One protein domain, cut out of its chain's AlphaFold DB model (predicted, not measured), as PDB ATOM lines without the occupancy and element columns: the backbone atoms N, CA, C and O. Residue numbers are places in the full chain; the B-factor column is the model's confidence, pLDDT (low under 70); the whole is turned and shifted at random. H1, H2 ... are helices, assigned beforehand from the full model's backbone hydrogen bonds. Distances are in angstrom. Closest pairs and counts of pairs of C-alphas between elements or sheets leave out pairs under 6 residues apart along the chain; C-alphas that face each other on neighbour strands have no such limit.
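AT A GLANCE: This is residues 53 to 258 of the 258 residues of an uncharacterized protein of Amycolatopsis sp. WAC 04197 (UniProt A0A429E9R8). A long rod of mostly aligned helices: H1, H2 and H7 make an up-and-down bundle, each running against the one before it, the H4-H5 hairpin reaches out to one end, and short H6 packs between H1 and that hairpin. Residues 111 to 116 stick out, as do 253 to 258, of which 253 to 255 belong to H7. The printed part has 206 residues with seven named helices, H1 to H7 in chain order, and no named strand: all helix. It is only just compact, close to loose, with a radius of gyration of the C-alphas of 19.6 A and spans of 77 by 37 by 27 A.

HOW THE PARTS SIT: H7, residues 221 to 255, touches H1, residues 60 to 83, the same way at a shallow tilt of 21 degrees; their closest C-alphas, Ala 65 and Val 231, are 5.3 A apart. With residues 228 to 242 alone, H7 touches H2, residues 93 to 106, opposite ways at 35.2 degrees, only just steep; the closest C-alphas, Leu 99 and Ala 235, are 4.9 A apart. H4, residues 136 to 164, and H5, residues 170 to 196, form a hairpin; the closest C-alphas, Val 152 and Phe 180, are 5.7 A apart. H6, residues 199 to 207, touches H1, closest C-alphas His 66 and Thr 207, 5.0 A. H3, residues 120 to 123, is close to H7 but not clearly touching, closest C-alphas Trp 122 and Ala 244, 6.5 A. H1, H2 and H6 have every O i to N i+4 pair within hydrogen-bond range, H4 24 of 25, H5 22 of 23, H7 29 of 31; H3 is too short.

IN THESE COORDINATES: H7 is 51.7 A long, H4 42.5 A, H5 39.4 A and H1 34.9 A. C-alpha 60 is at (9.948, -14.222, 16.161), C-alpha 255 at (17.186, -41.407, -17.999).

THE WHOLE: The farthest C-alphas, Gly 166 and Arg 258, are 77.0 A apart. The printed part has no cut. The links H2 to H3, H3 to H4 and H6 to H7 are long. The model's pLDDT is under 70 at residues 55 to 57, 87 to 91, 109 to 116, 124 to 125 and 258.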
ATOM      1  N   SER A  53      15.848 -12.893  30.252       80.81
ATOM      2  CA  SER A  53      15.302 -13.691  31.353       80.81
ATOM      3  C   SER A  53      14.589 -14.948  30.857       80.81
ATOM      4  O   SER A  53      14.490 -15.930  31.590       80.81
ATOM      5  N   GLU A  54      14.143 -14.944  29.600       76.12
ATOM      6  CA  GLU A  54      13.497 -16.077  28.947       76.12
ATOM      7  C   GLU A  54      14.397 -16.680  27.853       76.12
ATOM      8  O   GLU A  54      14.203 -16.426  26.664       76.12
ATOM      9  N   PRO A  55      15.384 -17.527  28.207       57.06
ATOM     10  CA  PRO A  55      16.353 -18.066  27.248       57.06
ATOM     11  C   PRO A  55      15.733 -18.941  26.141       57.06
ATOM     12  O   PRO A  55      16.405 -19.237  25.153       57.06
ATOM     13  N   ALA A  56      14.469 -19.352  26.286       59.06
ATOM     14  CA  ALA A  56      13.732 -20.111  25.277       59.06
ATOM     15  C   ALA A  56      13.039 -19.225  24.224       59.06
ATOM     16  O   ALA A  56      12.701 -19.715  23.145       59.06
ATOM     17  N   THR A  57      12.828 -17.936  24.501       63.75
ATOM     18  CA  THR A  57      12.006 -17.063  23.660       63.75
ATOM     19  C   THR A  57      12.901 -16.289  22.697       63.75
ATOM     20  O   THR A  57      13.295 -15.149  22.941       63.75
ATOM     21  N   ARG A  58      13.260 -16.918  21.569       71.94
ATOM     22  CA  ARG A  58      13.877 -16.178  20.458       71.94
ATOM     23  C   ARG A  58      12.880 -15.139  19.929       71.94
ATOM     24  O   ARG A  58      11.691 -15.456  19.815       71.94
ATOM     25  N   PRO A  59      13.340 -13.933  19.554       80.56
ATOM     26  CA  PRO A  59      12.530 -13.020  18.759       80.56
ATOM     27  C   PRO A  59      11.961 -13.737  17.518       80.56
ATOM     28  O   PRO A  59      12.598 -14.640  16.973       80.56
ATOM     29  N   ARG A  60      10.729 -13.406  17.108       85.62
ATOM     30  CA  ARG A  60       9.948 -14.222  16.161       85.62
ATOM     31  C   ARG A  60      10.605 -14.327  14.786       85.62
ATOM     32  O   ARG A  60      10.676 -15.423  14.238       85.62
ATOM     33  N   LEU A  61      11.071 -13.212  14.228       88.50
ATOM     34  CA  LEU A  61      11.767 -13.182  12.939       88.50
ATOM     35  C   LEU A  61      13.120 -13.875  13.031       88.50
ATOM     36  O   LEU A  61      13.514 -14.561  12.091       88.50
ATOM     37  N   GLN A  62      13.811 -13.748  14.164       88.31
ATOM     38  CA  GLN A  62      15.060 -14.466  14.376       88.31
ATOM     39  C   GLN A  62      14.852 -15.988  14.448       88.31
ATOM     40  O   GLN A  62      15.617 -16.741  13.845       88.31
ATOM     41  N   GLY A  63      13.812 -16.442  15.153       90.19
ATOM     42  CA  GLY A  63      13.407 -17.847  15.175       90.19
ATOM     43  C   GLY A  63      13.087 -18.353  13.769       90.19
ATOM     44  O   GLY A  63      13.661 -19.340  13.327       90.19
ATOM     45  N   LEU A  64      12.282 -17.598  13.017       92.94
ATOM     46  CA  LEU A  64      11.939 -17.938  11.637       92.94
ATOM     47  C   LEU A  64      13.172 -18.004  10.719       92.94
ATOM     48  O   LEU A  64      13.270 -18.911   9.896       92.94
ATOM     49  N   ALA A  65      14.128 -17.080  10.866       93.62
ATOM     50  CA  ALA A  65      15.386 -17.105  10.119       93.62
ATOM     51  C   ALA A  65      16.181 -18.387  10.397       93.62
ATOM     52  O   ALA A  65      16.682 -19.019   9.468       93.62
ATOM     53  N   HIS A  66      16.276 -18.776  11.669       94.25
ATOM     54  CA  HIS A  66      16.943 -20.005  12.078       94.25
ATOM     55  C   HIS A  66      16.284 -21.245  11.467       94.25
ATOM     56  O   HIS A  66      16.977 -22.076  10.881       94.25
ATOM     57  N   ASP A  67      14.956 -21.336  11.541       94.62
ATOM     58  CA  ASP A  67      14.211 -22.486  11.028       94.62
ATOM     59  C   ASP A  67      14.342 -22.600   9.498       94.62
ATOM     60  O   ASP A  67      14.530 -23.689   8.950       94.62
ATOM     61  N   VAL A  68      14.319 -21.465   8.787       96.38
ATOM     62  CA  VAL A  68      14.558 -21.407   7.337       96.38
ATOM     63  C   VAL A  68      15.966 -21.902   6.994       96.38
ATOM     64  O   VAL A  68      16.112 -22.739   6.104       96.38
ATOM     65  N   VAL A  69      17.003 -21.444   7.704       96.19
ATOM     66  CA  VAL A  69      18.388 -21.902   7.479       96.19
ATOM     67  C   VAL A  69      18.538 -23.397   7.764       96.19
ATOM     68  O   VAL A  69      19.231 -24.095   7.023       96.19
ATOM     69  N   GLU A  70      17.854 -23.923   8.779       94.94
ATOM     70  CA  GLU A  70      17.842 -25.358   9.066       94.94
ATOM     71  C   GLU A  70      17.212 -26.164   7.913       94.94
ATOM     72  O   GLU A  70      17.722 -27.220   7.530       94.94
ATOM     73  N   VAL A  71      16.133 -25.659   7.298       94.69
ATOM     74  CA  VAL A  71      15.574 -26.261   6.075       94.69
ATOM     75  C   VAL A  71      16.581 -26.226   4.926       94.69
ATOM     76  O   VAL A  71      16.763 -27.259   4.281       94.69
ATOM     77  N   LEU A  72      17.260 -25.100   4.689       94.75
ATOM     78  CA  LEU A  72      18.282 -24.996   3.637       94.75
ATOM     79  C   LEU A  72      19.416 -26.009   3.847       94.75
ATOM     80  O   LEU A  72      19.793 -26.706   2.909       94.75
ATOM     81  N   ALA A  73      19.911 -26.157   5.078       94.00
ATOM     82  CA  ALA A  73      20.954 -27.127   5.410       94.00
ATOM     83  C   ALA A  73      20.508 -28.580   5.162       94.00
ATOM     84  O   ALA A  73      21.265 -29.389   4.616       94.00
ATOM     85  N   ARG A  74      19.255 -28.916   5.505       92.06
ATOM     86  CA  ARG A  74      18.673 -30.233   5.196       92.06
ATOM     87  C   ARG A  74      18.554 -30.468   3.690       92.06
ATOM     88  O   ARG A  74      18.867 -31.563   3.226       92.06
ATOM     89  N   GLN A  75      18.126 -29.459   2.931       91.12
ATOM     90  CA  GLN A  75      18.057 -29.551   1.471       91.12
ATOM     91  C   GLN A  75      19.446 -29.748   0.845       91.12
ATOM     92  O   GLN A  75      19.589 -30.581  -0.046       91.12
ATOM     93  N   ASP A  76      20.469 -29.043   1.329       92.19
ATOM     94  CA  ASP A  76      21.847 -29.173   0.837       92.19
ATOM     95  C   ASP A  76      22.452 -30.551   1.139       92.19
ATOM     96  O   ASP A  76      23.113 -31.169   0.301       92.19
ATOM     97  N   THR A  77      22.148 -31.087   2.324       90.62
ATOM     98  CA  THR A  77      22.525 -32.454   2.707       90.62
ATOM     99  C   THR A  77      21.863 -33.478   1.783       90.62
ATOM    100  O   THR A  77      22.514 -34.413   1.316       90.62
ATOM    101  N   ALA A  78      20.579 -33.289   1.465       88.00
ATOM    102  CA  ALA A  78      19.850 -34.151   0.537       88.00
ATOM    103  C   ALA A  78      20.407 -34.071  -0.894       88.00
ATOM    104  O   ALA A  78      20.522 -35.099  -1.564       88.00
ATOM    105  N   ALA A  79      20.777 -32.876  -1.360       89.12
ATOM    106  CA  ALA A  79      21.454 -32.699  -2.639       89.12
ATOM    107  C   ALA A  79      22.804 -33.429  -2.666       89.12
ATOM    108  O   ALA A  79      23.078 -34.173  -3.604       89.12
ATOM    109  N   SER A  80      23.609 -33.289  -1.611       89.56
ATOM    110  CA  SER A  80      24.907 -33.958  -1.481       89.56
ATOM    111  C   SER A  80      24.788 -35.486  -1.513       89.56
ATOM    112  O   SER A  80      25.544 -36.141  -2.230       89.56
ATOM    113  N   ALA A  81      23.794 -36.057  -0.823       88.00
ATOM    114  CA  ALA A  81      23.512 -37.495  -0.872       88.00
ATOM    115  C   ALA A  81      23.154 -37.971  -2.293       88.00
ATOM    116  O   ALA A  81      23.643 -39.002  -2.751       88.00
ATOM    117  N   LEU A  82      22.368 -37.185  -3.041       86.69
ATOM    118  CA  LEU A  82      22.041 -37.498  -4.438       86.69
ATOM    119  C   LEU A  82      23.277 -37.458  -5.343       86.69
ATOM    120  O   LEU A  82      23.419 -38.320  -6.209       86.69
ATOM    121  N   ARG A  83      24.198 -36.510  -5.126       87.06
ATOM    122  CA  ARG A  83      25.489 -36.468  -5.841       87.06
ATOM    123  C   ARG A  83      26.326 -37.717  -5.564       87.06
ATOM    124  O   ARG A  83      26.956 -38.240  -6.480       87.06
ATOM    125  N   ALA A  84      26.299 -38.206  -4.326       87.12
ATOM    126  CA  ALA A  84      26.983 -39.428  -3.911       87.12
ATOM    127  C   ALA A  84      26.299 -40.720  -4.401       87.12
ATOM    128  O   ALA A  84      26.874 -41.797  -4.263       87.12
ATOM    129  N   LYS A  85      25.106 -40.625  -5.017       82.38
ATOM    130  CA  LYS A  85      24.223 -41.762  -5.347       82.38
ATOM    131  C   LYS A  85      23.827 -42.592  -4.122       82.38
ATOM    132  O   LYS A  85      23.485 -43.769  -4.248       82.38
ATOM    133  N   ASP A  86      23.849 -41.967  -2.951       77.44
ATOM    134  CA  ASP A  86      23.310 -42.552  -1.737       77.44
ATOM    135  C   ASP A  86      21.776 -42.544  -1.793       77.44
ATOM    136  O   ASP A  86      21.160 -41.810  -2.573       77.44
ATOM    137  N   SER A  87      21.147 -43.396  -0.973       58.56
ATOM    138  CA  SER A  87      19.687 -43.543  -0.909       58.56
ATOM    139  C   SER A  87      18.988 -42.173  -0.859       58.56
ATOM    140  O   SER A  87      19.421 -41.304  -0.095       58.56
ATOM    141  N   PRO A  88      17.919 -41.945  -1.645       58.78
ATOM    142  CA  PRO A  88      17.321 -40.625  -1.766       58.78
ATOM    143  C   PRO A  88      16.774 -40.165  -0.413       58.78
ATOM    144  O   PRO A  88      15.814 -40.730   0.113       58.78
ATOM    145  N   ALA A  89      17.361 -39.102   0.138       58.00
ATOM    146  CA  ALA A  89      16.773 -38.409   1.272       58.00
ATOM    147  C   ALA A  89      15.412 -37.845   0.837       58.00
ATOM    148  O   ALA A  89      15.326 -37.012  -0.075       58.00
ATOM    149  N   ALA A  90      14.337 -38.333   1.460       59.41
ATOM    150  CA  ALA A  90      13.000 -37.808   1.237       59.41
ATOM    151  C   ALA A  90      12.988 -36.323   1.622       59.41
ATOM    152  O   ALA A  90      13.292 -35.964   2.759       59.41
ATOM    153  N   GLU A  91      12.651 -35.447   0.676       63.69
ATOM    154  CA  GLU A  91      12.419 -34.046   1.012       63.69
ATOM    155  C   GLU A  91      11.212 -33.934   1.940       63.69
ATOM    156  O   GLU A  91      10.135 -34.468   1.659       63.69
ATOM    157  N   SER A  92      11.391 -33.221   3.051       74.25
ATOM    158  CA  SER A  92      10.302 -32.978   3.988       74.25
ATOM    159  C   SER A  92       9.329 -31.953   3.406       74.25
ATOM    160  O   SER A  92       9.680 -30.789   3.198       74.25
ATOM    161  N   ARG A  93       8.075 -32.373   3.193       81.69
ATOM    162  CA  ARG A  93       6.958 -31.473   2.847       81.69
ATOM    163  C   ARG A  93       6.774 -30.363   3.883       81.69
ATOM    164  O   ARG A  93       6.364 -29.264   3.525       81.69
ATOM    165  N   GLU A  94       7.099 -30.644   5.143       86.25
ATOM    166  CA  GLU A  94       7.036 -29.674   6.240       86.25
ATOM    167  C   GLU A  94       8.063 -28.554   6.038       86.25
ATOM    168  O   GLU A  94       7.743 -27.386   6.242       86.25
ATOM    169  N   GLY A  95       9.259 -28.888   5.539       88.00
ATOM    170  CA  GLY A  95      10.287 -27.904   5.204       88.00
ATOM    171  C   GLY A  95       9.837 -26.939   4.105       88.00
ATOM    172  O   GLY A  95       9.985 -25.731   4.256       88.00
ATOM    173  N   LEU A  96       9.217 -27.442   3.030       90.44
ATOM    174  CA  LEU A  96       8.665 -26.576   1.979       90.44
ATOM    175  C   LEU A  96       7.523 -25.697   2.504       90.44
ATOM    176  O   LEU A  96       7.474 -24.509   2.194       90.44
ATOM    177  N   ALA A  97       6.614 -26.266   3.300       92.38
ATOM    178  CA  ALA A  97       5.506 -25.515   3.881       92.38
ATOM    179  C   ALA A  97       6.006 -24.361   4.762       92.38
ATOM    180  O   ALA A  97       5.477 -23.253   4.669       92.38
ATOM    181  N   LEU A  98       7.062 -24.593   5.551       94.19
ATOM    182  CA  LEU A  98       7.717 -23.552   6.338       94.19
ATOM    183  C   LEU A  98       8.312 -22.452   5.448       94.19
ATOM    184  O   LEU A  98       8.108 -21.280   5.741       94.19
ATOM    185  N   LEU A  99       8.998 -22.802   4.356       94.50
ATOM    186  CA  LEU A  99       9.562 -21.809   3.431       94.50
ATOM    187  C   LEU A  99       8.470 -20.946   2.780       94.50
ATOM    188  O   LEU A  99       8.605 -19.727   2.722       94.50
ATOM    189  N   VAL A 100       7.366 -21.555   2.337       93.44
ATOM    190  CA  VAL A 100       6.222 -20.830   1.754       93.44
ATOM    191  C   VAL A 100       5.551 -19.933   2.793       93.44
ATOM    192  O   VAL A 100       5.215 -18.787   2.499       93.44
ATOM    193  N   ALA A 101       5.381 -20.421   4.024       92.56
ATOM    194  CA  ALA A 101       4.851 -19.613   5.116       92.56
ATOM    195  C   ALA A 101       5.786 -18.442   5.458       92.56
ATOM    196  O   ALA A 101       5.316 -17.322   5.650       92.56
ATOM    197  N   ALA A 102       7.101 -18.677   5.492       92.62
ATOM    198  CA  ALA A 102       8.099 -17.645   5.736       92.62
ATOM    199  C   ALA A 102       8.057 -16.566   4.650       92.62
ATOM    200  O   ALA A 102       8.000 -15.385   4.990       92.62
ATOM    201  N   ASP A 103       8.006 -16.948   3.370       92.88
ATOM    202  CA  ASP A 103       7.848 -16.012   2.253       92.88
ATOM    203  C   ASP A 103       6.556 -15.196   2.399       92.88
ATOM    204  O   ASP A 103       6.604 -13.967   2.391       92.88
ATOM    205  N   ALA A 104       5.416 -15.841   2.661       89.62
ATOM    206  CA  ALA A 104       4.133 -15.157   2.823       89.62
ATOM    207  C   ALA A 104       4.108 -14.168   4.005       89.62
ATOM    208  O   ALA A 104       3.539 -13.084   3.894       89.62
ATOM    209  N   LEU A 105       4.732 -14.520   5.134       88.31
ATOM    210  CA  LEU A 105       4.791 -13.676   6.336       88.31
ATOM    211  C   LEU A 105       5.746 -12.488   6.203       88.31
ATOM    212  O   LEU A 105       5.619 -11.513   6.944       88.31
ATOM    213  N   THR A 106       6.728 -12.586   5.310       87.38
ATOM    214  CA  THR A 106       7.811 -11.600   5.178       87.38
ATOM    215  C   THR A 106       7.782 -10.837   3.865       87.38
ATOM    216  O   THR A 106       8.526  -9.869   3.723       87.38
ATOM    217  N   THR A 107       6.906 -11.219   2.933       84.12
ATOM    218  CA  THR A 107       6.703 -10.503   1.676       84.12
ATOM    219  C   THR A 107       6.216  -9.090   1.975       84.12
ATOM    220  O   THR A 107       5.062  -8.849   2.330       84.12
ATOM    221  N   THR A 108       7.117  -8.133   1.809       71.94
ATOM    222  CA  THR A 108       6.784  -6.720   1.652       71.94
ATOM    223  C   THR A 108       6.484  -6.442   0.182       71.94
ATOM    224  O   THR A 108       6.972  -7.156  -0.691       71.94
ATOM    225  N   ILE A 109       5.699  -5.405  -0.118       58.97
ATOM    226  CA  ILE A 109       5.495  -4.942  -1.499       58.97
ATOM    227  C   ILE A 109       6.858  -4.455  -2.020       58.97
ATOM    228  O   ILE A 109       7.269  -3.333  -1.730       58.97
ATOM    229  N   GLU A 110       7.602  -5.324  -2.707       54.03
ATOM    230  CA  GLU A 110       8.903  -4.981  -3.280       54.03
ATOM    231  C   GLU A 110       8.725  -3.894  -4.354       54.03
ATOM    232  O   GLU A 110       7.776  -3.948  -5.146       54.03
ATOM    233  N   PRO A 111       9.626  -2.897  -4.429       47.84
ATOM    234  CA  PRO A 111       9.668  -2.015  -5.583       47.84
ATOM    235  C   PRO A 111       9.968  -2.844  -6.841       47.84
ATOM    236  O   PRO A 111      10.815  -3.732  -6.825       47.84
ATOM    237  N   ILE A 112       9.296  -2.505  -7.945       47.91
ATOM    238  CA  ILE A 112       9.226  -3.209  -9.248       47.91
ATOM    239  C   ILE A 112      10.610  -3.419  -9.931       47.91
ATOM    240  O   ILE A 112      10.694  -3.867 -11.070       47.91
ATOM    241  N   HIS A 113      11.727  -3.065  -9.288       44.66
ATOM    242  CA  HIS A 113      13.068  -2.989  -9.883       44.66
ATOM    243  C   HIS A 113      14.116  -3.903  -9.233       44.66
ATOM    244  O   HIS A 113      15.292  -3.800  -9.575       44.66
ATOM    245  N   ALA A 114      13.727  -4.814  -8.339       58.78
ATOM    246  CA  ALA A 114      14.614  -5.915  -7.978       58.78
ATOM    247  C   ALA A 114      14.784  -6.819  -9.213       58.78
ATOM    248  O   ALA A 114      13.828  -7.446  -9.671       58.78
ATOM    249  N   GLY A 115      15.980  -6.822  -9.809       61.03
ATOM    250  CA  GLY A 115      16.310  -7.735 -10.903       61.03
ATOM    251  C   GLY A 115      16.043  -9.183 -10.490       61.03
ATOM    252  O   GLY A 115      16.189  -9.536  -9.318       61.03
ATOM    253  N   ARG A 116      15.623 -10.023 -11.442       69.56
ATOM    254  CA  ARG A 116      15.407 -11.450 -11.178       69.56
ATOM    255  C   ARG A 116      16.719 -12.063 -10.648       69.56
ATOM    256  O   ARG A 116      17.754 -11.805 -11.263       69.56
ATOM    257  N   PRO A 117      16.690 -12.849  -9.553       77.31
ATOM    258  CA  PRO A 117      17.868 -13.573  -9.083       77.31
ATOM    259  C   PRO A 117      18.456 -14.443 -10.199       77.31
ATOM    260  O   PRO A 117      17.702 -15.048 -10.964       77.31
ATOM    261  N   ASP A 118      19.783 -14.482 -10.295       81.81
ATOM    262  CA  ASP A 118      20.492 -15.335 -11.246       81.81
ATOM    263  C   ASP A 118      20.613 -16.756 -10.682       81.81
ATOM    264  O   ASP A 118      21.446 -17.020  -9.816       81.81
ATOM    265  N   ASP A 119      19.755 -17.655 -11.166       84.31
ATOM    266  CA  ASP A 119      19.743 -19.072 -10.788       84.31
ATOM    267  C   ASP A 119      20.468 -19.954 -11.838       84.31
ATOM    268  O   ASP A 119      20.333 -21.180 -11.820       84.31
ATOM    269  N   SER A 120      21.249 -19.361 -12.757       83.31
ATOM    270  CA  SER A 120      21.954 -20.083 -13.838       83.31
ATOM    271  C   SER A 120      22.851 -21.217 -13.328       83.31
ATOM    272  O   SER A 120      22.956 -22.265 -13.966       83.31
ATOM    273  N   VAL A 121      23.404 -21.065 -12.119       81.44
ATOM    274  CA  VAL A 121      24.189 -22.092 -11.410       81.44
ATOM    275  C   VAL A 121      23.436 -23.409 -11.182       81.44
ATOM    276  O   VAL A 121      24.063 -24.444 -10.963       81.44
ATOM    277  N   TRP A 122      22.101 -23.400 -11.229       86.69
ATOM    278  CA  TRP A 122      21.264 -24.590 -11.072       86.69
ATOM    279  C   TRP A 122      20.618 -25.064 -12.380       86.69
ATOM    280  O   TRP A 122      20.289 -26.245 -12.490       86.69
ATOM    281  N   GLU A 123      20.441 -24.184 -13.369       73.00
ATOM    282  CA  GLU A 123      19.759 -24.501 -14.634       73.00
ATOM    283  C   GLU A 123      20.595 -25.407 -15.563       73.00
ATOM    284  O   GLU A 123      20.037 -26.165 -16.358       73.00
ATOM    285  N   GLU A 124      21.925 -25.402 -15.429       63.41
ATOM    286  CA  GLU A 124      22.851 -26.168 -16.285       63.41
ATOM    287  C   GLU A 124      23.278 -27.530 -15.699       63.41
ATOM    288  O   GLU A 124      24.111 -28.242 -16.270       63.41
ATOM    289  N   ALA A 125      22.749 -27.917 -14.538       59.94
ATOM    290  CA  ALA A 125      23.429 -28.901 -13.710       59.94
ATOM    291  C   ALA A 125      23.209 -30.361 -14.175       59.94
ATOM    292  O   ALA A 125      22.154 -30.969 -13.984       59.94
ATOM    293  N   ALA A 126      24.270 -30.985 -14.707       72.69
ATOM    294  CA  ALA A 126      24.384 -32.445 -14.859       72.69
ATOM    295  C   ALA A 126      24.438 -33.191 -13.505       72.69
ATOM    296  O   ALA A 126      24.387 -34.420 -13.449       72.69
ATOM    297  N   VAL A 127      24.555 -32.435 -12.415       83.56
ATOM    298  CA  VAL A 127      24.751 -32.864 -11.032       83.56
ATOM    299  C   VAL A 127      23.638 -32.240 -10.185       83.56
ATOM    300  O   VAL A 127      23.132 -31.180 -10.537       83.56
ATOM    301  N   ALA A 128      23.236 -32.866  -9.076       85.75
ATOM    302  CA  ALA A 128      22.202 -32.288  -8.214       85.75
ATOM    303  C   ALA A 128      22.600 -30.864  -7.748       85.75
ATOM    304  O   ALA A 128      23.752 -30.676  -7.340       85.75
ATOM    305  N   PRO A 129      21.702 -29.862  -7.798       90.50
ATOM    306  CA  PRO A 129      22.013 -28.495  -7.376       90.50
ATOM    307  C   PRO A 129      22.296 -28.439  -5.871       90.50
ATOM    308  O   PRO A 129      21.625 -29.122  -5.106       90.50
ATOM    309  N   SER A 130      23.286 -27.644  -5.456       90.50
ATOM    310  CA  SER A 130      23.576 -27.354  -4.044       90.50
ATOM    311  C   SER A 130      23.199 -25.912  -3.747       90.50
ATOM    312  O   SER A 130      23.497 -25.004  -4.529       90.50
ATOM    313  N   VAL A 131      22.557 -25.694  -2.600       91.88
ATOM    314  CA  VAL A 131      22.277 -24.342  -2.122       91.88
ATOM    315  C   VAL A 131      23.514 -23.716  -1.497       91.88
ATOM    316  O   VAL A 131      23.718 -22.520  -1.678       91.88
ATOM    317  N   GLY A 132      24.374 -24.512  -0.851       89.31
ATOM    318  CA  GLY A 132      25.646 -24.065  -0.277       89.31
ATOM    319  C   GLY A 132      26.597 -23.415  -1.289       89.31
ATOM    320  O   GLY A 132      27.398 -22.564  -0.914       89.31
ATOM    321  N   GLU A 133      26.468 -23.769  -2.568       88.94
ATOM    322  CA  GLU A 133      27.255 -23.228  -3.685       88.94
ATOM    323  C   GLU A 133      26.635 -21.967  -4.320       88.94
ATOM    324  O   GLU A 133      27.251 -21.346  -5.186       88.94
ATOM    325  N   HIS A 134      25.428 -21.561  -3.910       92.00
ATOM    326  CA  HIS A 134      24.719 -20.460  -4.556       92.00
ATOM    327  C   HIS A 134      25.331 -19.090  -4.188       92.00
ATOM    328  O   HIS A 134      25.433 -18.765  -2.998       92.00
ATOM    329  N   PRO A 135      25.668 -18.222  -5.167       89.25
ATOM    330  CA  PRO A 135      26.386 -16.964  -4.919       89.25
ATOM    331  C   PRO A 135      25.622 -15.998  -4.002       89.25
ATOM    332  O   PRO A 135      26.229 -15.287  -3.201       89.25
ATOM    333  N   GLN A 136      24.284 -16.037  -4.042       90.50
ATOM    334  CA  GLN A 136      23.423 -15.227  -3.172       90.50
ATOM    335  C   GLN A 136      23.655 -15.492  -1.670       90.50
ATOM    336  O   GLN A 136      23.416 -14.599  -0.861       90.50
ATOM    337  N   LEU A 137      24.153 -16.672  -1.265       91.75
ATOM    338  CA  LEU A 137      24.419 -16.944   0.153       91.75
ATOM    339  C   LEU A 137      25.490 -16.019   0.729       91.75
ATOM    340  O   LEU A 137      25.357 -15.585   1.872       91.75
ATOM    341  N   LYS A 138      26.521 -15.679  -0.052       91.31
ATOM    342  CA  LYS A 138      27.578 -14.767   0.398       91.31
ATOM    343  C   LYS A 138      27.009 -13.383   0.709       91.31
ATOM    344  O   LYS A 138      27.281 -12.825   1.769       91.31
ATOM    345  N   GLU A 139      26.170 -12.864  -0.184       90.94
ATOM    346  CA  GLU A 139      25.512 -11.570   0.007       90.94
ATOM    347  C   GLU A 139      24.598 -11.577   1.236       90.94
ATOM    348  O   GLU A 139      24.619 -10.628   2.022       90.94
ATOM    349  N   ILE A 140      23.835 -12.657   1.441       92.31
ATOM    350  CA  ILE A 140      22.959 -12.798   2.610       92.31
ATOM    351  C   ILE A 140      23.785 -12.840   3.902       92.31
ATOM    352  O   ILE A 140      23.436 -12.144   4.852       92.31
ATOM    353  N   ILE A 141      24.895 -13.586   3.946       94.25
ATOM    354  CA  ILE A 141      25.797 -13.636   5.112       94.25
ATOM    355  C   ILE A 141      26.308 -12.240   5.459       94.25
ATOM    356  O   ILE A 141      26.199 -11.815   6.608       94.25
ATOM    357  N   GLU A 142      26.813 -11.501   4.471       93.19
ATOM    358  CA  GLU A 142      27.310 -10.141   4.682       93.19
ATOM    359  C   GLU A 142      26.200  -9.197   5.170       93.19
ATOM    360  O   GLU A 142      26.409  -8.391   6.079       93.19
ATOM    361  N   GLN A 143      25.001  -9.283   4.588       92.31
ATOM    362  CA  GLN A 143      23.853  -8.479   5.009       92.31
ATOM    363  C   GLN A 143      23.414  -8.806   6.440       92.31
ATOM    364  O   GLN A 143      23.183  -7.886   7.230       92.31
ATOM    365  N   MET A 144      23.328 -10.090   6.791       93.19
ATOM    366  CA  MET A 144      22.964 -10.539   8.134       93.19
ATOM    367  C   MET A 144      24.028 -10.135   9.157       93.19
ATOM    368  O   MET A 144      23.675  -9.557  10.181       93.19
ATOM    369  N   GLY A 145      25.319 -10.313   8.860       94.00
ATOM    370  CA  GLY A 145      26.420  -9.867   9.724       94.00
ATOM    371  C   GLY A 145      26.394  -8.355   9.984       94.00
ATOM    372  O   GLY A 145      26.495  -7.906  11.136       94.00
ATOM    373  N   ARG A 146      26.144  -7.547   8.940       92.94
ATOM    374  CA  ARG A 146      25.934  -6.094   9.077       92.94
ATOM    375  C   ARG A 146      24.713  -5.766   9.937       92.94
ATOM    376  O   ARG A 146      24.818  -4.912  10.819       92.94
ATOM    377  N   SER A 147      23.581  -6.439   9.720       91.62
ATOM    378  CA  SER A 147      22.355  -6.198  10.492       91.62
ATOM    379  C   SER A 147      22.533  -6.580  11.963       91.62
ATOM    380  O   SER A 147      22.250  -5.767  12.840       91.62
ATOM    381  N   SER A 148      23.119  -7.741  12.264       93.50
ATOM    382  CA  SER A 148      23.454  -8.155  13.632       93.50
ATOM    383  C   SER A 148      24.397  -7.162  14.317       93.50
ATOM    384  O   SER A 148      24.155  -6.749  15.452       93.50
ATOM    385  N   THR A 149      25.434  -6.689  13.618       94.56
ATOM    386  CA  THR A 149      26.342  -5.650  14.138       94.56
ATOM    387  C   THR A 149      25.596  -4.352  14.450       94.56
ATOM    388  O   THR A 149      25.817  -3.734  15.496       94.56
ATOM    389  N   ARG A 150      24.672  -3.946  13.573       92.69
ATOM    390  CA  ARG A 150      23.824  -2.768  13.770       92.69
ATOM    391  C   ARG A 150      22.886  -2.935  14.967       92.69
ATOM    392  O   ARG A 150      22.781  -2.003  15.762       92.69
ATOM    393  N   GLN A 151      22.259  -4.099  15.146       92.44
ATOM    394  CA  GLN A 151      21.417  -4.390  16.315       92.44
ATOM    395  C   GLN A 151      22.211  -4.274  17.613       92.44
ATOM    396  O   GLN A 151      21.755  -3.622  18.549       92.44
ATOM    397  N   VAL A 152      23.427  -4.829  17.654       94.38
ATOM    398  CA  VAL A 152      24.322  -4.685  18.808       94.38
ATOM    399  C   VAL A 152      24.630  -3.209  19.079       94.38
ATOM    400  O   VAL A 152      24.544  -2.766  20.222       94.38
ATOM    401  N   ALA A 153      24.964  -2.426  18.050       93.62
ATOM    402  CA  ALA A 153      25.253  -1.001  18.210       93.62
ATOM    403  C   ALA A 153      24.042  -0.216  18.746       93.62
ATOM    404  O   ALA A 153      24.182   0.585  19.671       93.62
ATOM    405  N   ILE A 154      22.850  -0.490  18.213       92.25
ATOM    406  CA  ILE A 154      21.588   0.109  18.653       92.25
ATOM    407  C   ILE A 154      21.280  -0.273  20.106       92.25
ATOM    408  O   ILE A 154      20.995   0.605  20.916       92.25
ATOM    409  N   GLY A 155      21.384  -1.556  20.461       92.88
ATOM    410  CA  GLY A 155      21.144  -2.029  21.823       92.88
ATOM    411  C   GLY A 155      22.088  -1.380  22.838       92.88
ATOM    412  O   GLY A 155      21.648  -0.910  23.887       92.88
ATOM    413  N   ARG A 156      23.373  -1.237  22.489       95.19
ATOM    414  CA  ARG A 156      24.356  -0.512  23.314       95.19
ATOM    415  C   ARG A 156      24.043   0.975  23.438       95.19
ATOM    416  O   ARG A 156      24.245   1.543  24.507       95.19
ATOM    417  N   MET A 157      23.557   1.608  22.372       94.12
ATOM    418  CA  MET A 157      23.126   3.006  22.412       94.12
ATOM    419  C   MET A 157      21.938   3.187  23.365       94.12
ATOM    420  O   MET A 157      21.973   4.095  24.190       94.12
ATOM    421  N   VAL A 158      20.928   2.312  23.305       94.19
ATOM    422  CA  VAL A 158      19.780   2.342  24.232       94.19
ATOM    423  C   VAL A 158      20.234   2.133  25.674       94.19
ATOM    424  O   VAL A 158      19.807   2.877  26.551       94.19
ATOM    425  N   LEU A 159      21.153   1.195  25.915       94.50
ATOM    426  CA  LEU A 159      21.736   0.976  27.239       94.50
ATOM    427  C   LEU A 159      22.478   2.218  27.761       94.50
ATOM    428  O   LEU A 159      22.254   2.645  28.889       94.50
ATOM    429  N   SER A 160      23.307   2.842  26.921       93.62
ATOM    430  CA  SER A 160      24.030   4.073  27.269       93.62
ATOM    431  C   SER A 160      23.102   5.267  27.502       93.62
ATOM    432  O   SER A 160      23.448   6.165  28.268       93.62
ATOM    433  N   GLU A 161      21.967   5.327  26.812       92.75
ATOM    434  CA  GLU A 161      20.971   6.376  27.008       92.75
ATOM    435  C   GLU A 161      20.161   6.126  28.287       92.75
ATOM    436  O   GLU A 161      19.889   7.064  29.033       92.75
ATOM    437  N   GLY A 162      19.858   4.861  28.589       91.88
ATOM    438  CA  GLY A 162      19.276   4.429  29.858       91.88
ATOM    439  C   GLY A 162      20.080   4.903  31.055       91.88
ATOM    440  O   GLY A 162      19.510   5.461  31.994       91.88
ATOM    441  N   ASP A 163      21.405   4.757  30.987       91.38
ATOM    442  CA  ASP A 163      22.314   5.163  32.062       91.38
ATOM    443  C   ASP A 163      22.128   6.631  32.457       91.38
ATOM    444  O   ASP A 163      22.170   6.975  33.640       91.38
ATOM    445  N   ARG A 164      21.856   7.506  31.480       90.50
ATOM    446  CA  ARG A 164      21.602   8.935  31.724       90.50
ATOM    447  C   ARG A 164      20.321   9.178  32.521       90.50
ATOM    448  O   ARG A 164      20.192  10.217  33.163       90.50
ATOM    449  N   PHE A 165      19.387   8.233  32.481       90.00
ATOM    450  CA  PHE A 165      18.128   8.251  33.220       90.00
ATOM    451  C   PHE A 165      18.148   7.388  34.488       90.00
ATOM    452  O   PHE A 165      17.115   7.292  35.155       90.00
ATOM    453  N   GLY A 166      19.290   6.778  34.828       88.50
ATOM    454  CA  GLY A 166      19.402   5.837  35.945       88.50
ATOM    455  C   GLY A 166      18.680   4.511  35.689       88.50
ATOM    456  O   GLY A 166      18.134   3.932  36.624       88.50
ATOM    457  N   LEU A 167      18.624   4.069  34.428       88.62
ATOM    458  CA  LEU A 167      18.005   2.820  33.982       88.62
ATOM    459  C   LEU A 167      19.014   1.990  33.161       88.62
ATOM    460  O   LEU A 167      19.858   2.568  32.486       88.62
ATOM    461  N   PRO A 168      18.912   0.654  33.114       86.25
ATOM    462  CA  PRO A 168      18.122  -0.202  33.994       86.25
ATOM    463  C   PRO A 168      18.808  -0.345  35.372       86.25
ATOM    464  O   PRO A 168      19.812   0.312  35.647       86.25
ATOM    465  N   GLU A 169      18.280  -1.202  36.252       86.19
ATOM    466  CA  GLU A 169      18.969  -1.567  37.499       86.19
ATOM    467  C   GLU A 169      20.393  -2.083  37.216       86.19
ATOM    468  O   GLU A 169      20.639  -2.725  36.191       86.19
ATOM    469  N   ALA A 170      21.335  -1.832  38.132       79.25
ATOM    470  CA  ALA A 170      22.759  -2.108  37.910       79.25
ATOM    471  C   ALA A 170      23.046  -3.561  37.469       79.25
ATOM    472  O   ALA A 170      23.833  -3.772  36.549       79.25
ATOM    473  N   GLY A 171      22.350  -4.549  38.044       85.31
ATOM    474  CA  GLY A 171      22.503  -5.956  37.653       85.31
ATOM    475  C   GLY A 171      22.004  -6.256  36.233       85.31
ATOM    476  O   GLY A 171      22.663  -6.958  35.471       85.31
ATOM    477  N   ALA A 172      20.875  -5.670  35.831       88.44
ATOM    478  CA  ALA A 172      20.330  -5.836  34.484       88.44
ATOM    479  C   ALA A 172      21.219  -5.178  33.415       88.44
ATOM    480  O   ALA A 172      21.389  -5.711  32.315       88.44
ATOM    481  N   LYS A 173      21.841  -4.045  33.756       91.50
ATOM    482  CA  LYS A 173      22.781  -3.343  32.879       91.50
ATOM    483  C   LYS A 173      23.992  -4.205  32.529       91.50
ATOM    484  O   LYS A 173      24.350  -4.304  31.356       91.50
ATOM    485  N   GLU A 174      24.624  -4.815  33.529       92.38
ATOM    486  CA  GLU A 174      25.804  -5.663  33.327       92.38
ATOM    487  C   GLU A 174      25.472  -6.896  32.481       92.38
ATOM    488  O   GLU A 174      26.223  -7.241  31.565       92.38
ATOM    489  N   LEU A 175      24.307  -7.510  32.716       92.69
ATOM    490  CA  LEU A 175      23.826  -8.643  31.925       92.69
ATOM    491  C   LEU A 175      23.591  -8.270  30.454       92.69
ATOM    492  O   LEU A 175      24.026  -9.003  29.563       92.69
ATOM    493  N   LEU A 176      22.957  -7.122  30.187       93.94
ATOM    494  CA  LEU A 176      22.765  -6.609  28.826       93.94
ATOM    495  C   LEU A 176      24.094  -6.288  28.144       93.94
ATOM    496  O   LEU A 176      24.309  -6.692  27.000       93.94
ATOM    497  N   ALA A 177      25.009  -5.609  28.838       94.69
ATOM    498  CA  ALA A 177      26.333  -5.299  28.305       94.69
ATOM    499  C   ALA A 177      27.096  -6.577  27.916       94.69
ATOM    500  O   ALA A 177      27.575  -6.690  26.785       94.69
ATOM    501  N   ALA A 178      27.122  -7.574  28.805       94.69
ATOM    502  CA  ALA A 178      27.748  -8.865  28.543       94.69
ATOM    503  C   ALA A 178      27.081  -9.610  27.374       94.69
ATOM    504  O   ALA A 178      27.768 -10.220  26.553       94.69
ATOM    505  N   ALA A 179      25.750  -9.551  27.257       94.00
ATOM    506  CA  ALA A 179      25.034 -10.137  26.129       94.00
ATOM    507  C   ALA A 179      25.430  -9.486  24.793       94.00
ATOM    508  O   ALA A 179      25.687 -10.203  23.826       94.00
ATOM    509  N   PHE A 180      25.564  -8.158  24.743       95.81
ATOM    510  CA  PHE A 180      26.024  -7.453  23.543       95.81
ATOM    511  C   PHE A 180      27.475  -7.756  23.178       95.81
ATOM    512  O   PHE A 180      27.789  -7.877  21.993       95.81
ATOM    513  N   ASP A 181      28.360  -7.898  24.163       96.50
ATOM    514  CA  ASP A 181      29.749  -8.279  23.908       96.50
ATOM    515  C   ASP A 181      29.848  -9.717  23.379       96.50
ATOM    516  O   ASP A 181      30.541  -9.955  22.387       96.50
ATOM    517  N   ARG A 182      29.081 -10.659  23.949       95.19
ATOM    518  CA  ARG A 182      28.974 -12.031  23.421       95.19
ATOM    519  C   ARG A 182      28.428 -12.056  21.996       95.19
ATOM    520  O   ARG A 182      29.020 -12.707  21.142       95.19
ATOM    521  N   ALA A 183      27.352 -11.317  21.723       94.56
ATOM    522  CA  ALA A 183      26.777 -11.232  20.384       94.56
ATOM    523  C   ALA A 183      27.782 -10.673  19.366       94.56
ATOM    524  O   ALA A 183      27.947 -11.231  18.287       94.56
ATOM    525  N   ARG A 184      28.519  -9.613  19.724       96.62
ATOM    526  CA  ARG A 184      29.558  -9.029  18.863       96.62
ATOM    527  C   ARG A 184      30.663 -10.027  18.516       96.62
ATOM    528  O   ARG A 184      31.137 -10.032  17.382       96.62
ATOM    529  N   LEU A 185      31.114 -10.816  19.490       96.62
ATOM    530  CA  LEU A 185      32.121 -11.853  19.260       96.62
ATOM    531  C   LEU A 185      31.565 -12.959  18.358       96.62
ATOM    532  O   LEU A 185      32.198 -13.293  17.362       96.62
ATOM    533  N   ALA A 186      30.347 -13.427  18.637       95.25
ATOM    534  CA  ALA A 186      29.693 -14.467  17.854       95.25
ATOM    535  C   ALA A 186      29.481 -14.069  16.382       95.25
ATOM    536  O   ALA A 186      29.672 -14.905  15.507       95.25
ATOM    537  N   VAL A 187      29.160 -12.800  16.086       94.62
ATOM    538  CA  VAL A 187      29.043 -12.314  14.694       94.62
ATOM    539  C   VAL A 187      30.377 -12.466  13.959       94.62
ATOM    540  O   VAL A 187      30.418 -13.015  12.863       94.62
ATOM    541  N   ARG A 188      31.481 -12.054  14.592       94.06
ATOM    542  CA  ARG A 188      32.828 -12.174  14.007       94.06
ATOM    543  C   ARG A 188      33.257 -13.622  13.818       94.06
ATOM    544  O   ARG A 188      33.989 -13.923  12.880       94.06
ATOM    545  N   ASP A 189      32.882 -14.498  14.743       94.75
ATOM    546  CA  ASP A 189      33.184 -15.922  14.632       94.75
ATOM    547  C   ASP A 189      32.363 -16.561  13.503       94.75
ATOM    548  O   ASP A 189      32.900 -17.350  12.732       94.75
ATOM    549  N   ALA A 190      31.098 -16.163  13.335       93.62
ATOM    550  CA  ALA A 190      30.248 -16.636  12.249       93.62
ATOM    551  C   ALA A 190      30.739 -16.191  10.860       93.62
ATOM    552  O   ALA A 190      30.689 -16.980   9.920       93.62
ATOM    553  N   GLU A 191      31.273 -14.974  10.734       90.12
ATOM    554  CA  GLU A 191      31.908 -14.502   9.494       90.12
ATOM    555  C   GLU A 191      33.130 -15.357   9.116       90.12
ATOM    556  O   GLU A 191      33.261 -15.749   7.959       90.12
ATOM    557  N   ARG A 192      33.974 -15.741  10.088       93.31
ATOM    558  CA  ARG A 192      35.114 -16.650   9.843       93.31
ATOM    559  C   ARG A 192      34.669 -18.051   9.423       93.31
ATOM    560  O   ARG A 192      35.286 -18.664   8.558       93.31
ATOM    561  N   LEU A 193      33.563 -18.551   9.981       92.31
ATOM    562  CA  LEU A 193      33.017 -19.857   9.598       92.31
ATOM    563  C   LEU A 193      32.621 -19.932   8.117       92.31
ATOM    564  O   LEU A 193      32.620 -21.033   7.568       92.31
ATOM    565  N   ALA A 194      32.309 -18.802   7.471       88.56
ATOM    566  CA  ALA A 194      31.990 -18.784   6.045       88.56
ATOM    567  C   ALA A 194      33.193 -19.208   5.192       88.56
ATOM    568  O   ALA A 194      33.014 -19.920   4.206       88.56
ATOM    569  N   GLU A 195      34.399 -18.809   5.600       86.69
ATOM    570  CA  GLU A 195      35.661 -19.158   4.940       86.69
ATOM    571  C   GLU A 195      36.085 -20.596   5.275       86.69
ATOM    572  O   GLU A 195      36.453 -21.354   4.382       86.69
ATOM    573  N   ASP A 196      35.975 -20.991   6.548       89.88
ATOM    574  CA  ASP A 196      36.505 -22.271   7.038       89.88
ATOM    575  C   ASP A 196      35.596 -23.477   6.753       89.88
ATOM    576  O   ASP A 196      36.070 -24.591   6.524       89.88
ATOM    577  N   LYS A 197      34.274 -23.287   6.860       90.44
ATOM    578  CA  LYS A 197      33.275 -24.375   6.850       90.44
ATOM    579  C   LYS A 197      32.162 -24.182   5.825       90.44
ATOM    580  O   LYS A 197      31.334 -25.075   5.654       90.44
ATOM    581  N   GLY A 198      32.144 -23.037   5.153       91.31
ATOM    582  CA  GLY A 198      31.215 -22.719   4.083       91.31
ATOM    583  C   GLY A 198      29.968 -21.930   4.513       91.31
ATOM    584  O   GLY A 198      29.694 -21.740   5.706       91.31
ATOM    585  N   PRO A 199      29.173 -21.466   3.531       93.81
ATOM    586  CA  PRO A 199      28.143 -20.448   3.747       93.81
ATOM    587  C   PRO A 199      26.991 -20.869   4.673       93.81
ATOM    588  O   PRO A 199      26.545 -20.089   5.514       93.81
ATOM    589  N   LEU A 200      26.511 -22.111   4.569       94.12
ATOM    590  CA  LEU A 200      25.385 -22.590   5.383       94.12
ATOM    591  C   LEU A 200      25.739 -22.698   6.869       94.12
ATOM    592  O   LEU A 200      24.906 -22.403   7.724       94.12
ATOM    593  N   VAL A 201      26.985 -23.065   7.185       94.62
ATOM    594  CA  VAL A 201      27.471 -23.127   8.569       94.62
ATOM    595  C   VAL A 201      27.561 -21.725   9.167       94.62
ATOM    596  O   VAL A 201      27.161 -21.518  10.313       94.62
ATOM    597  N   ALA A 202      28.018 -20.746   8.383       95.06
ATOM    598  CA  ALA A 202      28.031 -19.345   8.791       95.06
ATOM    599  C   ALA A 202      26.621 -18.793   9.042       95.06
ATOM    600  O   ALA A 202      26.384 -18.161  10.070       95.06
ATOM    601  N   LEU A 203      25.658 -19.076   8.157       95.38
ATOM    602  CA  LEU A 203      24.259 -18.667   8.343       95.38
ATOM    603  C   LEU A 203      23.613 -19.324   9.566       95.38
ATOM    604  O   LEU A 203      22.878 -18.665  10.307       95.38
ATOM    605  N   ALA A 204      23.902 -20.603   9.808       94.56
ATOM    606  CA  ALA A 204      23.423 -21.304  10.996       94.56
ATOM    607  C   ALA A 204      23.985 -20.662  12.274       94.56
ATOM    608  O   ALA A 204      23.249 -20.452  13.239       94.56
ATOM    609  N   ALA A 205      25.266 -20.282  12.259       95.06
ATOM    610  CA  ALA A 205      25.886 -19.561  13.360       95.06
ATOM    611  C   ALA A 205      25.267 -18.167  13.553       95.06
ATOM    612  O   ALA A 205      24.882 -17.850  14.672       95.06
ATOM    613  N   LEU A 206      25.100 -17.371  12.487       94.50
ATOM    614  CA  LEU A 206      24.518 -16.022  12.547       94.50
ATOM    615  C   LEU A 206      23.085 -16.022  13.091       94.50
ATOM    616  O   LEU A 206      22.754 -15.222  13.966       94.50
ATOM    617  N   THR A 207      22.232 -16.931  12.614       92.94
ATOM    618  CA  THR A 207      20.830 -17.016  13.064       92.94
ATOM    619  C   THR A 207      20.688 -17.486  14.511       92.94
ATOM    620  O   THR A 207      19.710 -17.139  15.175       92.94
ATOM    621  N   ALA A 208      21.675 -18.217  15.035       90.94
ATOM    622  CA  ALA A 208      21.695 -18.671  16.421       90.94
ATOM    623  C   ALA A 208      22.096 -17.576  17.435       90.94
ATOM    624  O   ALA A 208      21.941 -17.788  18.639       90.94
ATOM    625  N   ILE A 209      22.602 -16.416  16.991       91.06
ATOM    626  CA  ILE A 209      23.084 -15.346  17.881       91.06
ATOM    627  C   ILE A 209      21.916 -14.581  18.489       91.06
ATOM    628  O   ILE A 209      21.419 -13.638  17.883       91.06
ATOM    629  N   THR A 210      21.502 -14.896  19.711       88.00
ATOM    630  CA  THR A 210      20.479 -14.093  20.396       88.00
ATOM    631  C   THR A 210      20.999 -12.684  20.700       88.00
ATOM    632  O   THR A 210      21.911 -12.509  21.512       88.00
ATOM    633  N   ILE A 211      20.393 -11.671  20.077       90.19
ATOM    634  CA  ILE A 211      20.648 -10.258  20.373       90.19
ATOM    635  C   ILE A 211      19.431  -9.732  21.142       90.19
ATOM    636  O   ILE A 211      18.326  -9.787  20.603       90.19
ATOM    637  N   PRO A 212      19.586  -9.227  22.381       89.62
ATOM    638  CA  PRO A 212      18.461  -8.773  23.198       89.62
ATOM    639  C   PRO A 212      17.986  -7.393  22.727       89.62
ATOM    640  O   PRO A 212      18.148  -6.391  23.415       89.62
ATOM    641  N   VAL A 213      17.448  -7.331  21.511       89.19
ATOM    642  CA  VAL A 213      16.795  -6.167  20.912       89.19
ATOM    643  C   VAL A 213      15.385  -6.613  20.523       89.19
ATOM    644  O   VAL A 213      15.253  -7.550  19.737       89.19
ATOM    645  N   PRO A 214      14.320  -6.002  21.078       84.75
ATOM    646  CA  PRO A 214      12.954  -6.387  20.738       84.75
ATOM    647  C   PRO A 214      12.698  -6.142  19.253       84.75
ATOM    648  O   PRO A 214      13.262  -5.212  18.702       84.75
ATOM    649  N   GLU A 215      11.838  -6.928  18.604       83.25
ATOM    650  CA  GLU A 215      11.461  -6.713  17.192       83.25
ATOM    651  C   GLU A 215      10.360  -5.656  17.026       83.25
ATOM    652  O   GLU A 215      10.226  -5.041  15.968       83.25
ATOM    653  N   SER A 216       9.547  -5.449  18.063       81.88
ATOM    654  CA  SER A 216       8.432  -4.505  18.062       81.88
ATOM    655  C   SER A 216       8.772  -3.230  18.830       81.88
ATOM    656  O   SER A 216       9.445  -3.252  19.859       81.88
ATOM    657  N   GLY A 217       8.261  -2.096  18.346       80.81
ATOM    658  CA  GLY A 217       8.492  -0.789  18.959       80.81
ATOM    659  C   GLY A 217       9.944  -0.318  18.859       80.81
ATOM    660  O   GLY A 217      10.723  -0.783  18.027       80.81
ATOM    661  N   PHE A 218      10.302   0.651  19.698       79.69
ATOM    662  CA  PHE A 218      11.664   1.165  19.764       79.69
ATOM    663  C   PHE A 218      12.566   0.207  20.574       79.69
ATOM    664  O   PHE A 218      12.141  -0.252  21.636       79.69
ATOM    665  N   PRO A 219      13.806  -0.081  20.127       81.19
ATOM    666  CA  PRO A 219      14.419   0.335  18.859       81.19
ATOM    667  C   PRO A 219      14.219  -0.675  17.705       81.19
ATOM    668  O   PRO A 219      14.665  -0.429  16.584       81.19
ATOM    669  N   GLY A 220      13.558  -1.801  17.979       79.44
ATOM    670  CA  GLY A 220      13.379  -2.951  17.091       79.44
ATOM    671  C   GLY A 220      12.873  -2.691  15.695       79.44
ATOM    672  O   GLY A 220      13.336  -3.299  14.732       79.44
ATOM    673  N   GLN A 221      11.938  -1.753  15.577       81.69
ATOM    674  CA  GLN A 221      11.287  -1.436  14.315       81.69
ATOM    675  C   GLN A 221      12.282  -1.003  13.231       81.69
ATOM    676  O   GLN A 221      12.060  -1.284  12.061       81.69
ATOM    677  N   ALA A 222      13.408  -0.389  13.614       74.25
ATOM    678  CA  ALA A 222      14.448   0.027  12.676       74.25
ATOM    679  C   ALA A 222      15.226  -1.146  12.051       74.25
ATOM    680  O   ALA A 222      15.950  -0.934  11.081       74.25
ATOM    681  N   VAL A 223      15.118  -2.349  12.620       81.75
ATOM    682  CA  VAL A 223      15.847  -3.542  12.170       81.75
ATOM    683  C   VAL A 223      14.912  -4.671  11.732       81.75
ATOM    684  O   VAL A 223      15.291  -5.512  10.922       81.75
ATOM    685  N   ALA A 224      13.664  -4.665  12.202       86.25
ATOM    686  CA  ALA A 224      12.663  -5.657  11.830       86.25
ATOM    687  C   ALA A 224      12.436  -5.734  10.311       86.25
ATOM    688  O   ALA A 224      12.261  -6.830   9.788       86.25
ATOM    689  N   ASP A 225      12.465  -4.606   9.596       85.75
ATOM    690  CA  ASP A 225      12.279  -4.594   8.139       85.75
ATOM    691  C   ASP A 225      13.450  -5.256   7.405       85.75
ATOM    692  O   ASP A 225      13.228  -6.085   6.526       85.75
ATOM    693  N   GLU A 226      14.688  -4.986   7.825       87.12
ATOM    694  CA  GLU A 226      15.872  -5.654   7.269       87.12
ATOM    695  C   GLU A 226      15.835  -7.164   7.532       87.12
ATOM    696  O   GLU A 226      16.081  -7.953   6.621       87.12
ATOM    697  N   LEU A 227      15.474  -7.576   8.754       88.62
ATOM    698  CA  LEU A 227      15.328  -8.989   9.107       88.62
ATOM    699  C   LEU A 227      14.228  -9.667   8.284       88.62
ATOM    700  O   LEU A 227      14.428 -10.784   7.812       88.62
ATOM    701  N   ARG A 228      13.087  -9.001   8.056       90.75
ATOM    702  CA  ARG A 228      12.028  -9.517   7.169       90.75
ATOM    703  C   ARG A 228      12.554  -9.732   5.758       90.75
ATOM    704  O   ARG A 228      12.360 -10.814   5.219       90.75
ATOM    705  N   THR A 229      13.252  -8.752   5.185       89.75
ATOM    706  CA  THR A 229      13.845  -8.879   3.845       89.75
ATOM    707  C   THR A 229      14.849 -10.032   3.777       89.75
ATOM    708  O   THR A 229      14.829 -10.806   2.821       89.75
ATOM    709  N   GLN A 230      15.694 -10.200   4.795       91.19
ATOM    710  CA  GLN A 230      16.669 -11.293   4.859       91.19
ATOM    711  C   GLN A 230      15.992 -12.665   4.942       91.19
ATOM    712  O   GLN A 230      16.338 -13.569   4.179       91.19
ATOM    713  N   VAL A 231      14.985 -12.813   5.809       93.62
ATOM    714  CA  VAL A 231      14.194 -14.047   5.925       93.62
ATOM    715  C   VAL A 231      13.452 -14.344   4.626       93.62
ATOM    716  O   VAL A 231      13.469 -15.486   4.171       93.62
ATOM    717  N   ASN A 232      12.855 -13.331   3.995       92.69
ATOM    718  CA  ASN A 232      12.179 -13.484   2.711       92.69
ATOM    719  C   ASN A 232      13.144 -13.986   1.629       92.69
ATOM    720  O   ASN A 232      12.848 -14.943   0.915       92.69
ATOM    721  N   THR A 233      14.333 -13.387   1.565       91.94
ATOM    722  CA  THR A 233      15.377 -13.753   0.602       91.94
ATOM    723  C   THR A 233      15.821 -15.207   0.793       91.94
ATOM    724  O   THR A 233      15.882 -15.961  -0.180       91.94
ATOM    725  N   LEU A 234      16.064 -15.628   2.039       94.56
ATOM    726  CA  LEU A 234      16.400 -17.013   2.384       94.56
ATOM    727  C   LEU A 234      15.266 -17.990   2.037       94.56
ATOM    728  O   LEU A 234      15.515 -19.044   1.450       94.56
ATOM    729  N   ALA A 235      14.021 -17.636   2.362       94.56
ATOM    730  CA  ALA A 235      12.850 -18.458   2.079       94.56
ATOM    731  C   ALA A 235      12.674 -18.674   0.570       94.56
ATOM    732  O   ALA A 235      12.557 -19.810   0.106       94.56
ATOM    733  N   ARG A 236      12.750 -17.592  -0.214       94.00
ATOM    734  CA  ARG A 236      12.684 -17.643  -1.677       94.00
ATOM    735  C   ARG A 236      13.828 -18.451  -2.270       94.00
ATOM    736  O   ARG A 236      13.582 -19.233  -3.184       94.00
ATOM    737  N   LEU A 237      15.053 -18.305  -1.761       93.62
ATOM    738  CA  LEU A 237      16.185 -19.125  -2.192       93.62
ATOM    739  C   LEU A 237      15.901 -20.619  -1.970       93.62
ATOM    740  O   LEU A 237      16.089 -21.416  -2.886       93.62
ATOM    741  N   GLY A 238      15.368 -20.992  -0.805       93.75
ATOM    742  CA  GLY A 238      14.995 -22.378  -0.500       93.75
ATOM    743  C   GLY A 238      13.877 -22.933  -1.380       93.75
ATOM    744  O   GLY A 238      13.923 -24.100  -1.767       93.75
ATOM    745  N   ILE A 239      12.885 -22.111  -1.735       93.88
ATOM    746  CA  ILE A 239      11.803 -22.502  -2.656       93.88
ATOM    747  C   ILE A 239      12.359 -22.745  -4.063       93.88
ATOM    748  O   ILE A 239      12.013 -23.741  -4.707       93.88
ATOM    749  N   ARG A 240      13.247 -21.866  -4.546       92.88
ATOM    750  CA  ARG A 240      13.885 -22.026  -5.862       92.88
ATOM    751  C   ARG A 240      14.799 -23.251  -5.886       92.88
ATOM    752  O   ARG A 240      14.679 -24.063  -6.799       92.88
ATOM    753  N   HIS A 241      15.595 -23.458  -4.839       93.25
ATOM    754  CA  HIS A 241      16.438 -24.644  -4.691       93.25
ATOM    755  C   HIS A 241      15.621 -25.946  -4.675       93.25
ATOM    756  O   HIS A 241      15.914 -26.869  -5.431       93.25
ATOM    757  N   HIS A 242      14.546 -26.006  -3.882       91.62
ATOM    758  CA  HIS A 242      13.629 -27.152  -3.860       91.62
ATOM    759  C   HIS A 242      13.055 -27.464  -5.249       91.62
ATOM    760  O   HIS A 242      12.962 -28.623  -5.665       91.62
ATOM    761  N   THR A 243      12.690 -26.412  -5.987       91.12
ATOM    762  CA  THR A 243      12.183 -26.525  -7.357       91.12
ATOM    763  C   THR A 243      13.240 -27.115  -8.291       91.12
ATOM    764  O   THR A 243      12.954 -28.077  -9.007       91.12
ATOM    765  N   ALA A 244      14.467 -26.594  -8.246       90.75
ATOM    766  CA  ALA A 244      15.587 -27.082  -9.046       90.75
ATOM    767  C   ALA A 244      15.922 -28.550  -8.726       90.75
ATOM    768  O   ALA A 244      16.060 -29.377  -9.630       90.75
ATOM    769  N   LEU A 245      15.961 -28.916  -7.440       89.00
ATOM    770  CA  LEU A 245      16.242 -30.282  -7.001       89.00
ATOM    771  C   LEU A 245      15.147 -31.267  -7.447       89.00
ATOM    772  O   LEU A 245      15.437 -32.386  -7.881       89.00
ATOM    773  N   SER A 246      13.884 -30.836  -7.413       88.50
ATOM    774  CA  SER A 246      12.750 -31.608  -7.932       88.50
ATOM    775  C   SER A 246      12.845 -31.843  -9.445       88.50
ATOM    776  O   SER A 246      12.609 -32.959  -9.917       88.50
ATOM    777  N   GLN A 247      13.224 -30.816 -10.215       88.94
ATOM    778  CA  GLN A 247      13.429 -30.929 -11.663       88.94
ATOM    779  C   GLN A 247      14.581 -31.882 -12.003       88.94
ATOM    780  O   GLN A 247      14.422 -32.739 -12.876       88.94
ATOM    781  N   TYR A 248      15.695 -31.798 -11.271       88.75
ATOM    782  CA  TYR A 248      16.831 -32.708 -11.420       88.75
ATOM    783  C   TYR A 248      16.417 -34.177 -11.233       88.75
ATOM    784  O   TYR A 248      16.660 -35.014 -12.103       88.75
ATOM    785  N   ARG A 249      15.693 -34.496 -10.152       86.94
ATOM    786  CA  ARG A 249      15.192 -35.861  -9.892       86.94
ATOM    787  C   ARG A 249      14.249 -36.362 -10.988       86.94
ATOM    788  O   ARG A 249      14.310 -37.525 -11.398       86.94
ATOM    789  N   ALA A 250      13.373 -35.490 -11.488       86.69
ATOM    790  CA  ALA A 250      12.487 -35.822 -12.599       86.69
ATOM    791  C   ALA A 250      13.268 -36.108 -13.896       86.69
ATOM    792  O   ALA A 250      12.859 -36.969 -14.674       86.69
ATOM    793  N   ALA A 251      14.385 -35.418 -14.133       86.69
ATOM    794  CA  ALA A 251      15.260 -35.679 -15.271       86.69
ATOM    795  C   ALA A 251      16.026 -37.006 -15.128       86.69
ATOM    796  O   ALA A 251      16.038 -37.791 -16.075       86.69
ATOM    797  N   GLU A 252      16.597 -37.296 -13.954       85.62
ATOM    798  CA  GLU A 252      17.321 -38.552 -13.688       85.62
ATOM    799  C   GLU A 252      16.416 -39.782 -13.834       85.62
ATOM    800  O   GLU A 252      16.728 -40.698 -14.594       85.62
ATOM    801  N   SER A 253      15.217 -39.759 -13.243       84.44
ATOM    802  CA  SER A 253      14.250 -40.864 -13.377       84.44
ATOM    803  C   SER A 253      13.796 -41.132 -14.820       84.44
ATOM    804  O   SER A 253      13.382 -42.244 -15.149       84.44
ATOM    805  N   ARG A 254      13.856 -40.132 -15.714       85.00
ATOM    806  CA  ARG A 254      13.584 -40.321 -17.151       85.00
ATOM    807  C   ARG A 254      14.751 -40.979 -17.880       85.00
ATOM    808  O   ARG A 254      14.496 -41.666 -18.865       85.00
ATOM    809  N   LYS A 255      15.993 -40.760 -17.433       83.50
ATOM    810  CA  LYS A 255      17.186 -41.407 -17.999       83.50
ATOM    811  C   LYS A 255      17.225 -42.891 -17.643       83.50
ATOM    812  O   LYS A 255      17.467 -43.688 -18.529       83.50
ATOM    813  N   GLU A 256      16.897 -43.260 -16.404       79.25
ATOM    814  CA  GLU A 256      16.870 -44.668 -15.962       79.25
ATOM    815  C   GLU A 256      15.822 -45.533 -16.685       79.25
ATOM    816  O   GLU A 256      15.929 -46.755 -16.711       79.25
ATOM    817  N   ARG A 257      14.785 -44.910 -17.260       78.44
ATOM    818  CA  ARG A 257      13.712 -45.600 -17.999       78.44
ATOM    819  C   ARG A 257      14.006 -45.801 -19.490       78.44
ATOM    820  O   ARG A 257      13.175 -46.406 -20.166       78.44
ATOM    821  N   ARG A 258      15.091 -45.228 -20.011       67.94
ATOM    822  CA  ARG A 258      15.500 -45.321 -21.420       67.94
ATOM    823  C   ARG A 258      16.651 -46.299 -21.569       67.94
ATOM    824  O   ARG A 258      16.633 -47.016 -22.588       67.94
TER     825      ARG A 258